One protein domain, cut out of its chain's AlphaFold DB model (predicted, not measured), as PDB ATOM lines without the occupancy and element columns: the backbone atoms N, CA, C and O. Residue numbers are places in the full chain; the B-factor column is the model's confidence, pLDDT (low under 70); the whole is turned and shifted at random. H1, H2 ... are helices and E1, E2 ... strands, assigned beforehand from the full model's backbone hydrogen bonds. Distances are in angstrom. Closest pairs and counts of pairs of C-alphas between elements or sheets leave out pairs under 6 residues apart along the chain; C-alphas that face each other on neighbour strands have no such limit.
ATOM      1  N   GLN A 207       5.445   7.597 -29.567       97.94
ATOM      2  CA  GLN A 207       6.596   8.466 -29.813       97.94
ATOM      3  C   GLN A 207       7.892   7.655 -29.759       97.94
ATOM      4  O   GLN A 207       8.150   6.927 -28.799       97.94
ATOM      5  N   LEU A 208       8.716   7.795 -30.794       97.19
ATOM      6  CA  LEU A 208       9.979   7.085 -30.951       97.19
ATOM      7  C   LEU A 208      11.172   7.941 -30.492       97.19
ATOM      8  O   LEU A 208      11.084   9.174 -30.490       97.19
ATOM      9  N   PRO A 209      12.317   7.315 -30.161       95.81
ATOM     10  CA  PRO A 209      13.568   8.024 -29.936       95.81
ATOM     11  C   PRO A 209      13.961   8.900 -31.126       95.81
ATOM     12  O   PRO A 209      13.804   8.525 -32.293       95.81
ATOM     13  N   ASN A 210      14.541  10.061 -30.828       93.56
ATOM     14  CA  ASN A 210      15.178  10.886 -31.850       93.56
ATOM     15  C   ASN A 210      16.347  10.124 -32.486       93.56
ATOM     16  O   ASN A 210      16.986   9.294 -31.840       93.56
ATOM     17  N   ASN A 211      16.679  10.451 -33.737       92.31
ATOM     18  CA  ASN A 211      17.807   9.840 -34.454       92.31
ATOM     19  C   ASN A 211      17.703   8.306 -34.607       92.31
ATOM     20  O   ASN A 211      18.720   7.614 -34.694       92.31
ATOM     21  N   LEU A 212      16.484   7.761 -34.644       92.31
ATOM     22  CA  LEU A 212      16.244   6.345 -34.945       92.31
ATOM     23  C   LEU A 212      16.355   6.045 -36.456       92.31
ATOM     24  O   LEU A 212      16.628   4.910 -36.857       92.31
ATOM     25  N   PHE A 213      16.173   7.063 -37.303       90.75
ATOM     26  CA  PHE A 213      16.154   6.948 -38.763       90.75
ATOM     27  C   PHE A 213      17.421   7.519 -39.409       90.75
ATOM     28  O   PHE A 213      17.952   8.546 -38.995       90.75
ATOM     29  N   TYR A 214      17.886   6.875 -40.484       85.06
ATOM     30  CA  TYR A 214      19.125   7.240 -41.189       85.06
ATOM     31  C   TYR A 214      19.106   8.661 -41.764       85.06
ATOM     32  O   TYR A 214      20.114   9.363 -41.727       85.06
ATOM     33  N   ASN A 215      17.946   9.086 -42.270       83.50
ATOM     34  CA  ASN A 215      17.805  10.310 -43.059       83.50
ATOM     35  C   ASN A 215      17.293  11.505 -42.245       83.50
ATOM     36  O   ASN A 215      17.210  12.608 -42.775       83.50
ATOM     37  N   THR A 216      16.944  11.330 -40.966       85.44
ATOM     38  CA  THR A 216      16.373  12.412 -40.157       85.44
ATOM     39  C   THR A 216      16.615  12.223 -38.661       85.44
ATOM     40  O   THR A 216      16.530  11.109 -38.146       85.44
ATOM     41  N   GLY A 217      16.908  13.327 -37.973       84.50
ATOM     42  CA  GLY A 217      17.028  13.382 -36.515       84.50
ATOM     43  C   GLY A 217      15.752  13.830 -35.797       84.50
ATOM     44  O   GLY A 217      15.772  13.998 -34.580       84.50
ATOM     45  N   ILE A 218      14.659  14.053 -36.534       88.12
ATOM     46  CA  ILE A 218      13.395  14.542 -35.969       88.12
ATOM     47  C   ILE A 218      12.723  13.497 -35.074       88.12
ATOM     48  O   ILE A 218      12.909  12.289 -35.242       88.12
ATOM     49  N   THR A 219      11.863  13.978 -34.181       91.69
ATOM     50  CA  THR A 219      10.928  13.130 -33.444       91.69
ATOM     51  C   THR A 219       9.886  12.551 -34.393       91.69
ATOM     52  O   THR A 219       9.305  13.260 -35.221       91.69
ATOM     53  N   THR A 220       9.655  11.251 -34.263       95.44
ATOM     54  CA  THR A 220       8.734  10.482 -35.103       95.44
ATOM     55  C   THR A 220       7.785   9.678 -34.235       95.44
ATOM     56  O   THR A 220       8.070   9.401 -33.070       95.44
ATOM     57  N   TYR A 221       6.646   9.323 -34.810       97.50
ATOM     58  CA  TYR A 221       5.533   8.701 -34.118       97.50
ATOM     59  C   TYR A 221       4.982   7.565 -34.968       97.50
ATOM     60  O   TYR A 221       4.841   7.721 -36.179       97.50
ATOM     61  N   ILE A 222       4.639   6.444 -34.344       98.56
ATOM     62  CA  ILE A 222       3.850   5.392 -34.988       98.56
ATOM     63  C   ILE A 222       2.382   5.676 -34.695       98.56
ATOM     64  O   ILE A 222       1.973   5.638 -33.537       98.56
ATOM     65  N   TRP A 223       1.604   5.919 -35.742       98.75
ATOM     66  CA  TRP A 223       0.150   5.887 -35.710       98.75
ATOM     67  C   TRP A 223      -0.320   4.443 -35.826       98.75
ATOM     68  O   TRP A 223      -0.053   3.794 -36.839       98.75
ATOM     69  N   LEU A 224      -1.006   3.947 -34.799       98.81
ATOM     70  CA  LEU A 224      -1.682   2.657 -34.824       98.81
ATOM     71  C   LEU A 224      -3.179   2.875 -34.979       98.81
ATOM     72  O   LEU A 224      -3.801   3.490 -34.114       98.81
ATOM     73  N   LEU A 225      -3.755   2.365 -36.066       98.81
ATOM     74  CA  LEU A 225      -5.200   2.368 -36.269       98.81
ATOM     75  C   LEU A 225      -5.734   0.939 -36.289       98.81
ATOM     76  O   LEU A 225      -5.096   0.026 -36.815       98.81
ATOM     77  N   ASN A 226      -6.935   0.776 -35.754       97.88
ATOM     78  CA  ASN A 226      -7.704  -0.452 -35.754       97.88
ATOM     79  C   ASN A 226      -9.187  -0.079 -35.844       97.88
ATOM     80  O   ASN A 226      -9.710   0.548 -34.930       97.88
ATOM     81  N   ASN A 227      -9.868  -0.458 -36.926       97.75
ATOM     82  CA  ASN A 227     -11.301  -0.181 -37.088       97.75
ATOM     83  C   ASN A 227     -12.208  -1.248 -36.450       97.75
ATOM     84  O   ASN A 227     -13.425  -1.185 -36.593       97.75
ATOM     85  N   ASN A 228     -11.625  -2.224 -35.756       96.56
ATOM     86  CA  ASN A 228     -12.326  -3.220 -34.961       96.56
ATOM     87  C   ASN A 228     -11.614  -3.391 -33.609       96.56
ATOM     88  O   ASN A 228     -10.935  -4.388 -33.328       96.56
ATOM     89  N   LYS A 229     -11.691  -2.343 -32.784       96.31
ATOM     90  CA  LYS A 229     -11.077  -2.339 -31.455       96.31
ATOM     91  C   LYS A 229     -11.744  -3.360 -30.527       96.31
ATOM     92  O   LYS A 229     -12.976  -3.449 -30.507       96.31
ATOM     93  N   PRO A 230     -10.957  -4.098 -29.718       93.81
ATOM     94  CA  PRO A 230     -11.520  -4.921 -28.655       93.81
ATOM     95  C   PRO A 230     -12.232  -4.040 -27.618       93.81
ATOM     96  O   PRO A 230     -11.878  -2.875 -27.437       93.81
ATOM     97  N   GLU A 231     -13.208  -4.609 -26.911       94.12
ATOM     98  CA  GLU A 231     -14.105  -3.897 -25.985       94.12
ATOM     99  C   GLU A 231     -13.362  -3.013 -24.967       94.12
ATOM    100  O   GLU A 231     -13.736  -1.867 -24.730       94.12
ATOM    101  N   ASN A 232     -12.236  -3.483 -24.422       93.81
ATOM    102  CA  ASN A 232     -11.442  -2.732 -23.445       93.81
ATOM    103  C   ASN A 232     -10.720  -1.491 -24.017       93.81
ATOM    104  O   ASN A 232     -10.179  -0.696 -23.237       93.81
ATOM    105  N   ARG A 233     -10.694  -1.325 -25.346       96.44
ATOM    106  CA  ARG A 233     -10.037  -0.224 -26.075       96.44
ATOM    107  C   ARG A 233     -11.017   0.674 -26.841       96.44
ATOM    108  O   ARG A 233     -10.601   1.725 -27.322       96.44
ATOM    109  N   GLN A 234     -12.291   0.298 -26.941       97.50
ATOM    110  CA  GLN A 234     -13.302   1.106 -27.630       97.50
ATOM    111  C   GLN A 234     -13.481   2.476 -26.965       97.50
ATOM    112  O   GLN A 234     -13.490   2.594 -25.736       97.50
ATOM    113  N   GLY A 235     -13.590   3.514 -27.790       97.94
ATOM    114  CA  GLY A 235     -13.711   4.912 -27.371       97.94
ATOM    115  C   GLY A 235     -12.442   5.511 -26.756       97.94
ATOM    116  O   GLY A 235     -12.514   6.610 -26.199       97.94
ATOM    117  N   LYS A 236     -11.310   4.791 -26.804       98.06
ATOM    118  CA  LYS A 236     -10.054   5.174 -26.152       98.06
ATOM    119  C   LYS A 236      -8.880   5.227 -27.122       98.06
ATOM    120  O   LYS A 236      -8.799   4.444 -28.070       98.06
ATOM    121  N   VAL A 237      -7.922   6.090 -26.796       98.56
ATOM    122  CA  VAL A 237      -6.617   6.203 -27.454       98.56
ATOM    123  C   VAL A 237      -5.522   6.125 -26.402       98.56
ATOM    124  O   VAL A 237      -5.577   6.819 -25.387       98.56
ATOM    125  N   GLN A 238      -4.494   5.322 -26.661       98.62
ATOM    126  CA  GLN A 238      -3.310   5.268 -25.808       98.62
ATOM    127  C   GLN A 238      -2.160   6.071 -26.420       98.62
ATOM    128  O   GLN A 238      -1.717   5.792 -27.533       98.62
ATOM    129  N   LEU A 239      -1.636   7.050 -25.691       98.62
ATOM    130  CA  LEU A 239      -0.391   7.718 -26.060       98.62
ATOM    131  C   LEU A 239       0.755   7.075 -25.287       98.62
ATOM    132  O   LEU A 239       0.671   6.936 -24.069       98.62
ATOM    133  N   ILE A 240       1.815   6.679 -25.985       98.62
ATOM    134  CA  ILE A 240       2.990   6.025 -25.409       98.62
ATOM    135  C   ILE A 240       4.215   6.841 -25.794       98.62
ATOM    136  O   ILE A 240       4.530   6.979 -26.974       98.62
ATOM    137  N   ASP A 241       4.934   7.361 -24.807       97.88
ATOM    138  CA  ASP A 241       6.217   8.011 -25.035       97.88
ATOM    139  C   ASP A 241       7.358   7.040 -24.714       97.88
ATOM    140  O   ASP A 241       7.694   6.800 -23.550       97.88
ATOM    141  N   ALA A 242       7.948   6.496 -25.780       97.62
ATOM    142  CA  ALA A 242       9.107   5.610 -25.764       97.62
ATOM    143  C   ALA A 242      10.391   6.327 -26.229       97.62
ATOM    144  O   ALA A 242      11.360   5.674 -26.620       97.62
ATOM    145  N   SER A 243      10.425   7.665 -26.191       95.56
ATOM    146  CA  SER A 243      11.545   8.472 -26.693       95.56
ATOM    147  C   SER A 243      12.880   8.202 -25.988       95.56
ATOM    148  O   SER A 243      13.941   8.420 -26.577       95.56
ATOM    149  N   LEU A 244      12.836   7.692 -24.755       95.62
ATOM    150  CA  LEU A 244      14.010   7.371 -23.941       95.62
ATOM    151  C   LEU A 244      14.418   5.891 -23.998       95.62
ATOM    152  O   LEU A 244      15.451   5.524 -23.441       95.62
ATOM    153  N   LEU A 245      13.655   5.040 -24.692       96.31
ATOM    154  CA  LEU A 245      13.974   3.623 -24.849       96.31
ATOM    155  C   LEU A 245      14.893   3.402 -26.050       96.31
ATOM    156  O   LEU A 245      14.445   3.130 -27.160       96.31
ATOM    157  N   PHE A 246      16.205   3.507 -25.856       96.25
ATOM    158  CA  PHE A 246      17.165   3.241 -26.925       96.25
ATOM    159  C   PHE A 246      18.522   2.790 -26.394       96.25
ATOM    160  O   PHE A 246      18.923   3.103 -25.276       96.25
ATOM    161  N   ARG A 247      19.278   2.082 -27.237       95.62
ATOM    162  CA  ARG A 247      20.720   1.891 -27.055       95.62
ATOM    163  C   ARG A 247      21.475   2.631 -28.148       95.62
ATOM    164  O   ARG A 247      21.014   2.721 -29.285       95.62
ATOM    165  N   LYS A 248      22.643   3.176 -27.809       95.62
ATOM    166  CA  LYS A 248      23.494   3.878 -28.779       95.62
ATOM    167  C   LYS A 248      24.140   2.886 -29.741       95.62
ATOM    168  O   LYS A 248      24.579   1.809 -29.338       95.62
ATOM    169  N   LEU A 249      24.249   3.280 -31.004       93.06
ATOM    170  CA  LEU A 249      25.037   2.553 -31.988       93.06
ATOM    171  C   LEU A 249      26.531   2.755 -31.722       93.06
ATOM    172  O   LEU A 249      26.968   3.826 -31.307       93.06
ATOM    173  N   ARG A 250      27.338   1.732 -32.027       92.06
ATOM    174  CA  ARG A 250      28.809   1.846 -31.976       92.06
ATOM    175  C   ARG A 250      29.349   2.845 -33.003       92.06
ATOM    176  O   ARG A 250      30.367   3.481 -32.762       92.06
ATOM    177  N   LYS A 251      28.684   2.949 -34.156       91.69
ATOM    178  CA  LYS A 251      29.000   3.882 -35.237       91.69
ATOM    179  C   LYS A 251      27.698   4.435 -35.804       91.69
ATOM    180  O   LYS A 251      26.787   3.662 -36.094       91.69
ATOM    181  N   ASN A 252      27.636   5.750 -35.980       92.19
ATOM    182  CA  ASN A 252      26.478   6.409 -36.576       92.19
ATOM    183  C   ASN A 252      26.337   6.028 -38.055       92.19
ATOM    184  O   ASN A 252      27.331   5.832 -38.762       92.19
ATOM    185  N   LEU A 253      25.097   5.962 -38.524       89.25
ATOM    186  CA  LEU A 253      24.735   5.690 -39.909       89.25
ATOM    187  C   LEU A 253      23.881   6.864 -40.405       89.25
ATOM    188  O   LEU A 253      22.675   6.919 -40.167       89.25
ATOM    189  N   GLY A 254      24.523   7.851 -41.034       89.38
ATOM    190  CA  GLY A 254      23.880   9.141 -41.299       89.38
ATOM    191  C   GLY A 254      23.451   9.809 -39.988       89.38
ATOM    192  O   GLY A 254      24.249   9.900 -39.054       89.38
ATOM    193  N   ASN A 255      22.182  10.210 -39.899       87.75
ATOM    194  CA  ASN A 255      21.595  10.737 -38.664       87.75
ATOM    195  C   ASN A 255      21.304   9.645 -37.629       87.75
ATOM    196  O   ASN A 255      21.192   9.957 -36.446       87.75
ATOM    197  N   LYS A 256      21.211   8.369 -38.033       93.06
ATOM    198  CA  LYS A 256      20.891   7.284 -37.106       93.06
ATOM    199  C   LYS A 256      22.043   7.047 -36.136       93.06
ATOM    200  O   LYS A 256      23.137   6.662 -36.551       93.06
ATOM    201  N   ASN A 257      21.784   7.211 -34.843       93.25
ATOM    202  CA  ASN A 257      22.772   6.982 -33.783       93.25
ATOM    203  C   ASN A 257      22.271   6.057 -32.665       93.25
ATOM    204  O   ASN A 257      23.030   5.741 -31.746       93.25
ATOM    205  N   CYS A 258      21.023   5.598 -32.750       94.88
ATOM    206  CA  CYS A 258      20.430   4.705 -31.774       94.88
ATOM    207  C   CYS A 258      19.550   3.631 -32.425       94.88
ATOM    208  O   CYS A 258      19.223   3.686 -33.615       94.88
ATOM    209  N   GLU A 259      19.205   2.622 -31.633       95.62
ATOM    210  CA  GLU A 259      18.276   1.561 -32.004       95.62
ATOM    211  C   GLU A 259      17.527   1.022 -30.782       95.62
ATOM    212  O   GLU A 259      17.968   1.175 -29.637       95.62
ATOM    213  N   PHE A 260      16.404   0.352 -31.030       96.69
ATOM    214  CA  PHE A 260      15.736  -0.448 -30.012       96.69
ATOM    215  C   PHE A 260      16.484  -1.765 -29.792       96.69
ATOM    216  O   PHE A 260      16.956  -2.386 -30.745       96.69
ATOM    217  N   SER A 261      16.569  -2.209 -28.539       96.88
ATOM    218  CA  SER A 261      16.888  -3.600 -28.231       96.88
ATOM    219  C   SER A 261      15.598  -4.438 -28.223       96.88
ATOM    220  O   SER A 261      14.504  -3.865 -28.168       96.88
ATOM    221  N   PRO A 262      15.685  -5.780 -28.263       96.44
ATOM    222  CA  PRO A 262      14.511  -6.641 -28.115       96.44
ATOM    223  C   PRO A 262      13.714  -6.363 -26.832       96.44
ATOM    224  O   PRO A 262      12.487  -6.407 -26.858       96.44
ATOM    225  N   GLU A 263      14.393  -6.012 -25.739       97.88
ATOM    226  CA  GLU A 263      13.770  -5.674 -24.454       97.88
ATOM    227  C   GLU A 263      12.956  -4.380 -24.553       97.88
ATOM    228  O   GLU A 263      11.812  -4.353 -24.110       97.88
ATOM    229  N   HIS A 264      13.485  -3.345 -25.220       98.06
ATOM    230  CA  HIS A 264      12.728  -2.112 -25.470       98.06
ATOM    231  C   HIS A 264      11.470  -2.381 -26.305       98.06
ATOM    232  O   HIS A 264      10.409  -1.829 -26.028       98.06
ATOM    233  N   ILE A 265      11.567  -3.239 -27.327       97.69
ATOM    234  CA  ILE A 265      10.407  -3.613 -28.150       97.69
ATOM    235  C   ILE A 265       9.368  -4.343 -27.294       97.69
ATOM    236  O   ILE A 265       8.183  -4.027 -27.384       97.69
ATOM    237  N   ALA A 266       9.798  -5.288 -26.454       97.81
ATOM    238  CA  ALA A 266       8.911  -6.019 -25.558       97.81
ATOM    239  C   ALA A 266       8.206  -5.090 -24.555       97.81
ATOM    240  O   ALA A 266       7.002  -5.225 -24.361       97.81
ATOM    241  N   GLU A 267       8.917  -4.115 -23.983       98.31
ATOM    242  CA  GLU A 267       8.355  -3.126 -23.052       98.31
ATOM    243  C   GLU A 267       7.293  -2.240 -23.721       98.31
ATOM    244  O   GLU A 267       6.197  -2.070 -23.182       98.31
ATOM    245  N   ILE A 268       7.564  -1.743 -24.935       98.56
ATOM    246  CA  ILE A 268       6.594  -0.958 -25.721       98.56
ATOM    247  C   ILE A 268       5.344  -1.792 -26.027       98.56
ATOM    248  O   ILE A 268       4.222  -1.300 -25.910       98.56
ATOM    249  N   VAL A 269       5.523  -3.057 -26.416       98.19
ATOM    250  CA  VAL A 269       4.412  -3.960 -26.747       98.19
ATOM    251  C   VAL A 269       3.598  -4.313 -25.504       98.19
ATOM    252  O   VAL A 269       2.374  -4.279 -25.581       98.19
ATOM    253  N   SER A 270       4.240  -4.605 -24.369       98.06
ATOM    254  CA  SER A 270       3.543  -4.876 -23.100       98.06
ATOM    255  C   SER A 270       2.706  -3.674 -22.684       98.06
ATOM    256  O   SER A 270       1.501  -3.800 -22.491       98.06
ATOM    257  N   THR A 271       3.315  -2.484 -22.693       98.25
ATOM    258  CA  THR A 271       2.641  -1.221 -22.365       98.25
ATOM    259  C   THR A 271       1.420  -0.992 -23.259       98.25
ATOM    260  O   THR A 271       0.349  -0.622 -22.777       98.25
ATOM    261  N   TYR A 272       1.546  -1.256 -24.563       98.12
ATOM    262  CA  TYR A 272       0.431  -1.167 -25.504       98.12
ATOM    263  C   TYR A 272      -0.688  -2.179 -25.208       98.12
ATOM    264  O   TYR A 272      -1.865  -1.818 -25.182       98.12
ATOM    265  N   LEU A 273      -0.347  -3.446 -24.966       96.12
ATOM    266  CA  LEU A 273      -1.327  -4.507 -24.710       96.12
ATOM    267  C   LEU A 273      -2.071  -4.318 -23.382       96.12
ATOM    268  O   LEU A 273      -3.265  -4.605 -23.311       96.12
ATOM    269  N   GLU A 274      -1.388  -3.817 -22.352       95.81
ATOM    270  CA  GLU A 274      -1.968  -3.558 -21.030       95.81
ATOM    271  C   GLU A 274      -3.014  -2.435 -21.056       95.81
ATOM    272  O   GLU A 274      -3.968  -2.478 -20.279       95.81
ATOM    273  N   ASN A 275      -2.880  -1.472 -21.979       95.50
ATOM    274  CA  ASN A 275      -3.779  -0.323 -22.143       95.50
ATOM    275  C   ASN A 275      -4.024   0.459 -20.838       95.50
ATOM    276  O   ASN A 275      -5.165   0.768 -20.481       95.50
ATOM    277  N   GLN A 276      -2.954   0.739 -20.100       95.56
ATOM    278  CA  GLN A 276      -2.995   1.466 -18.834       95.56
ATOM    279  C   GLN A 276      -2.030   2.648 -18.855       95.56
ATOM    280  O   GLN A 276      -1.127   2.729 -19.693       95.56
ATOM    281  N   SER A 277      -2.250   3.580 -17.928       96.38
ATOM    282  CA  SER A 277      -1.338   4.699 -17.726       96.38
ATOM    283  C   SER A 277      -0.086   4.219 -16.997       96.38
ATOM    284  O   SER A 277      -0.171   3.458 -16.035       96.38
ATOM    285  N   VAL A 278       1.071   4.684 -17.456       96.75
ATOM    286  CA  VAL A 278       2.385   4.378 -16.890       96.75
ATOM    287  C   VAL A 278       3.072   5.701 -16.600       96.75
ATOM    288  O   VAL A 278       3.342   6.477 -17.518       96.75
ATOM    289  N   GLU A 279       3.358   5.962 -15.329       94.44
ATOM    290  CA  GLU A 279       4.118   7.143 -14.926       94.44
ATOM    291  C   GLU A 279       5.589   6.997 -15.313       94.44
ATOM    292  O   GLU A 279       6.216   5.971 -15.047       94.44
ATOM    293  N   ARG A 280       6.168   8.056 -15.890       93.50
ATOM    294  CA  ARG A 280       7.598   8.092 -16.227       93.50
ATOM    295  C   ARG A 280       8.437   7.896 -14.961       93.50
ATOM    296  O   ARG A 280       8.309   8.678 -14.010       93.50
ATOM    297  N   ALA A 281       9.326   6.909 -14.990       93.81
ATOM    298  CA  ALA A 281      10.306   6.677 -13.938       93.81
ATOM    299  C   ALA A 281      11.384   7.772 -13.918       93.81
ATOM    300  O   ALA A 281      11.632   8.457 -14.913       93.81
ATOM    301  N   ILE A 282      12.025   7.941 -12.766       92.50
ATOM    302  CA  ILE A 282      13.099   8.911 -12.551       92.50
ATOM    303  C   ILE A 282      14.298   8.154 -11.979       92.50
ATOM    304  O   ILE A 282      14.118   7.277 -11.133       92.50
ATOM    305  N   ASP A 283      15.498   8.451 -12.468       91.75
ATOM    306  CA  ASP A 283      16.730   7.860 -11.949       91.75
ATOM    307  C   ASP A 283      17.206   8.531 -10.644       91.75
ATOM    308  O   ASP A 283      16.615   9.490 -10.145       91.75
ATOM    309  N   GLU A 284      18.308   8.035 -10.073       89.00
ATOM    310  CA  GLU A 284      18.894   8.574  -8.834       89.00
ATOM    311  C   GLU A 284      19.300  10.056  -8.934       89.00
ATOM    312  O   GLU A 284      19.481  10.714  -7.911       89.00
ATOM    313  N   LYS A 285      19.450  10.591 -10.152       85.81
ATOM    314  CA  LYS A 285      19.844  11.981 -10.420       85.81
ATOM    315  C   LYS A 285      18.652  12.895 -10.677       85.81
ATOM    316  O   LYS A 285      18.845  14.083 -10.937       85.81
ATOM    317  N   GLY A 286      17.430  12.374 -10.608       85.25
ATOM    318  CA  GLY A 286      16.240  13.159 -10.903       85.25
ATOM    319  C   GLY A 286      15.943  13.288 -12.402       85.25
ATOM    320  O   GLY A 286      15.089  14.096 -12.774       85.25
ATOM    321  N   ASP A 287      16.620  12.530 -13.270       87.81
ATOM    322  CA  ASP A 287      16.392  12.574 -14.713       87.81
ATOM    323  C   ASP A 287      15.345  11.528 -15.147       87.81
ATOM    324  O   ASP A 287      15.319  10.408 -14.626       87.81
ATOM    325  N   PRO A 288      14.440  11.870 -16.088       91.00
ATOM    326  CA  PRO A 288      13.425  10.939 -16.563       91.00
ATOM    327  C   PRO A 288      14.070   9.780 -17.325       91.00
ATOM    328  O   PRO A 288      14.977   9.983 -18.133       91.00
ATOM    329  N   VAL A 289      13.555   8.571 -17.108       93.75
ATOM    330  CA  VAL A 289      14.012   7.342 -17.765       93.75
ATOM    331  C   VAL A 289      12.831   6.439 -18.123       93.75
ATOM    332  O   VAL A 289      11.726   6.591 -17.600       93.75
ATOM    333  N   GLY A 290      13.071   5.485 -19.022       94.62
ATOM    334  CA  GLY A 290      12.093   4.460 -19.381       94.62
ATOM    335  C   GLY A 290      10.912   4.983 -20.201       94.62
ATOM    336  O   GLY A 290      11.002   5.996 -20.904       94.62
ATOM    337  N   ILE A 291       9.793   4.269 -20.114       96.88
ATOM    338  CA  ILE A 291       8.554   4.542 -20.846       96.88
ATOM    339  C   ILE A 291       7.537   5.318 -19.997       96.88
ATOM    340  O   ILE A 291       7.618   5.349 -18.770       96.88
ATOM    341  N   ALA A 292       6.577   5.964 -20.655       97.44
ATOM    342  CA  ALA A 292       5.361   6.456 -20.021       97.44
ATOM    343  C   ALA A 292       4.193   6.298 -20.988       97.44
ATOM    344  O   ALA A 292       4.383   6.333 -22.207       97.44
ATOM    345  N   ALA A 293       2.996   6.158 -20.441       98.12
ATOM    346  CA  ALA A 293       1.780   6.025 -21.220       98.12
ATOM    347  C   ALA A 293       0.612   6.718 -20.525       98.12
ATOM    348  O   ALA A 293       0.557   6.773 -19.299       98.12
ATOM    349  N   GLN A 294      -0.329   7.221 -21.313       98.00
ATOM    350  CA  GLN A 294      -1.599   7.760 -20.837       98.00
ATOM    351  C   GLN A 294      -2.722   7.286 -21.760       98.00
ATOM    352  O   GLN A 294      -2.509   7.088 -22.960       98.00
ATOM    353  N   VAL A 295      -3.909   7.078 -21.194       97.94
ATOM    354  CA  VAL A 295      -5.100   6.622 -21.919       97.94
ATOM    355  C   VAL A 295      -6.159   7.710 -21.862       97.94
ATOM    356  O   VAL A 295      -6.543   8.141 -20.778       97.94
ATOM    357  N   PHE A 296      -6.643   8.104 -23.030       97.88
ATOM    358  CA  PHE A 296      -7.605   9.182 -23.225       97.88
ATOM    359  C   PHE A 296      -8.884   8.644 -23.846       97.88
ATOM    360  O   PHE A 296      -8.853   7.637 -24.559       97.88
ATOM    361  N   LYS A 297      -9.999   9.329 -23.619       97.88
ATOM    362  CA  LYS A 297     -11.199   9.171 -24.438       97.88
ATOM    363  C   LYS A 297     -10.992   9.868 -25.782       97.88
ATOM    364  O   LYS A 297     -10.241  10.832 -25.888       97.88
ATOM    365  N   ASN A 298     -11.734   9.445 -26.800       97.69
ATOM    366  CA  ASN A 298     -11.703  10.096 -28.116       97.69
ATOM    367  C   ASN A 298     -12.026  11.605 -28.048       97.69
ATOM    368  O   ASN A 298     -11.428  12.389 -28.780       97.69
ATOM    369  N   GLN A 299     -12.928  12.016 -27.150       96.38
ATOM    370  CA  GLN A 299     -13.353  13.414 -27.000       96.38
ATOM    371  C   GLN A 299     -12.270  14.320 -26.394       96.38
ATOM    372  O   GLN A 299     -12.277  15.516 -26.673       96.38
TER     373      GLN A 299
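Overview. This is residues 207 to 299 of the 585 residues of the protein "Site-specific DNA-methyltransferase (adenine-specific)" of Vibrio cholerae (UniProt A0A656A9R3). A ribbon of two strands, E2 and E5, has helix H1 over one face and strand E1 loosely beside E2; the E3 and E4 hairpin makes one end of the longest axis. The 93 printed residues hold E1, E2, E3, E4, H1 and E5 in that order, a mixed class with under half in named elements. Both strand pairs are antiparallel. The whole is only just loose, close to compact: radius of gyration of the C-alphas 14.9 A, spans 45 by 34 by 24 A.

Arrangement. E1, residues 220 to 226, and E2, residues 236 to 241, are near each other. E3, residues 247 to 253, and E4, residues 256 to 259, form a hairpin; N 249 and O 257 are 2.8 A apart, within hydrogen-bond range. In H1, residues 262 to 274, every O i to N i+4 pair is within range; its closest C-alpha to E2 is Tyr 272, 7.4 A from Gln 238. E5, residues 292 to 297, is antiparallel to E2, with N 239 and O 294 2.9 A apart.

Along the chain. E1 spans 19.8 A from C-alpha 220 (8.734, 10.482, -35.103); H1 spans 18.2 A; E5 ends at C-alpha 297 (-11.199, 9.171, -24.438).

Size, cuts and confidence. The printed part has no cut. The link H1 to E5 is long. No printed residue is under 70.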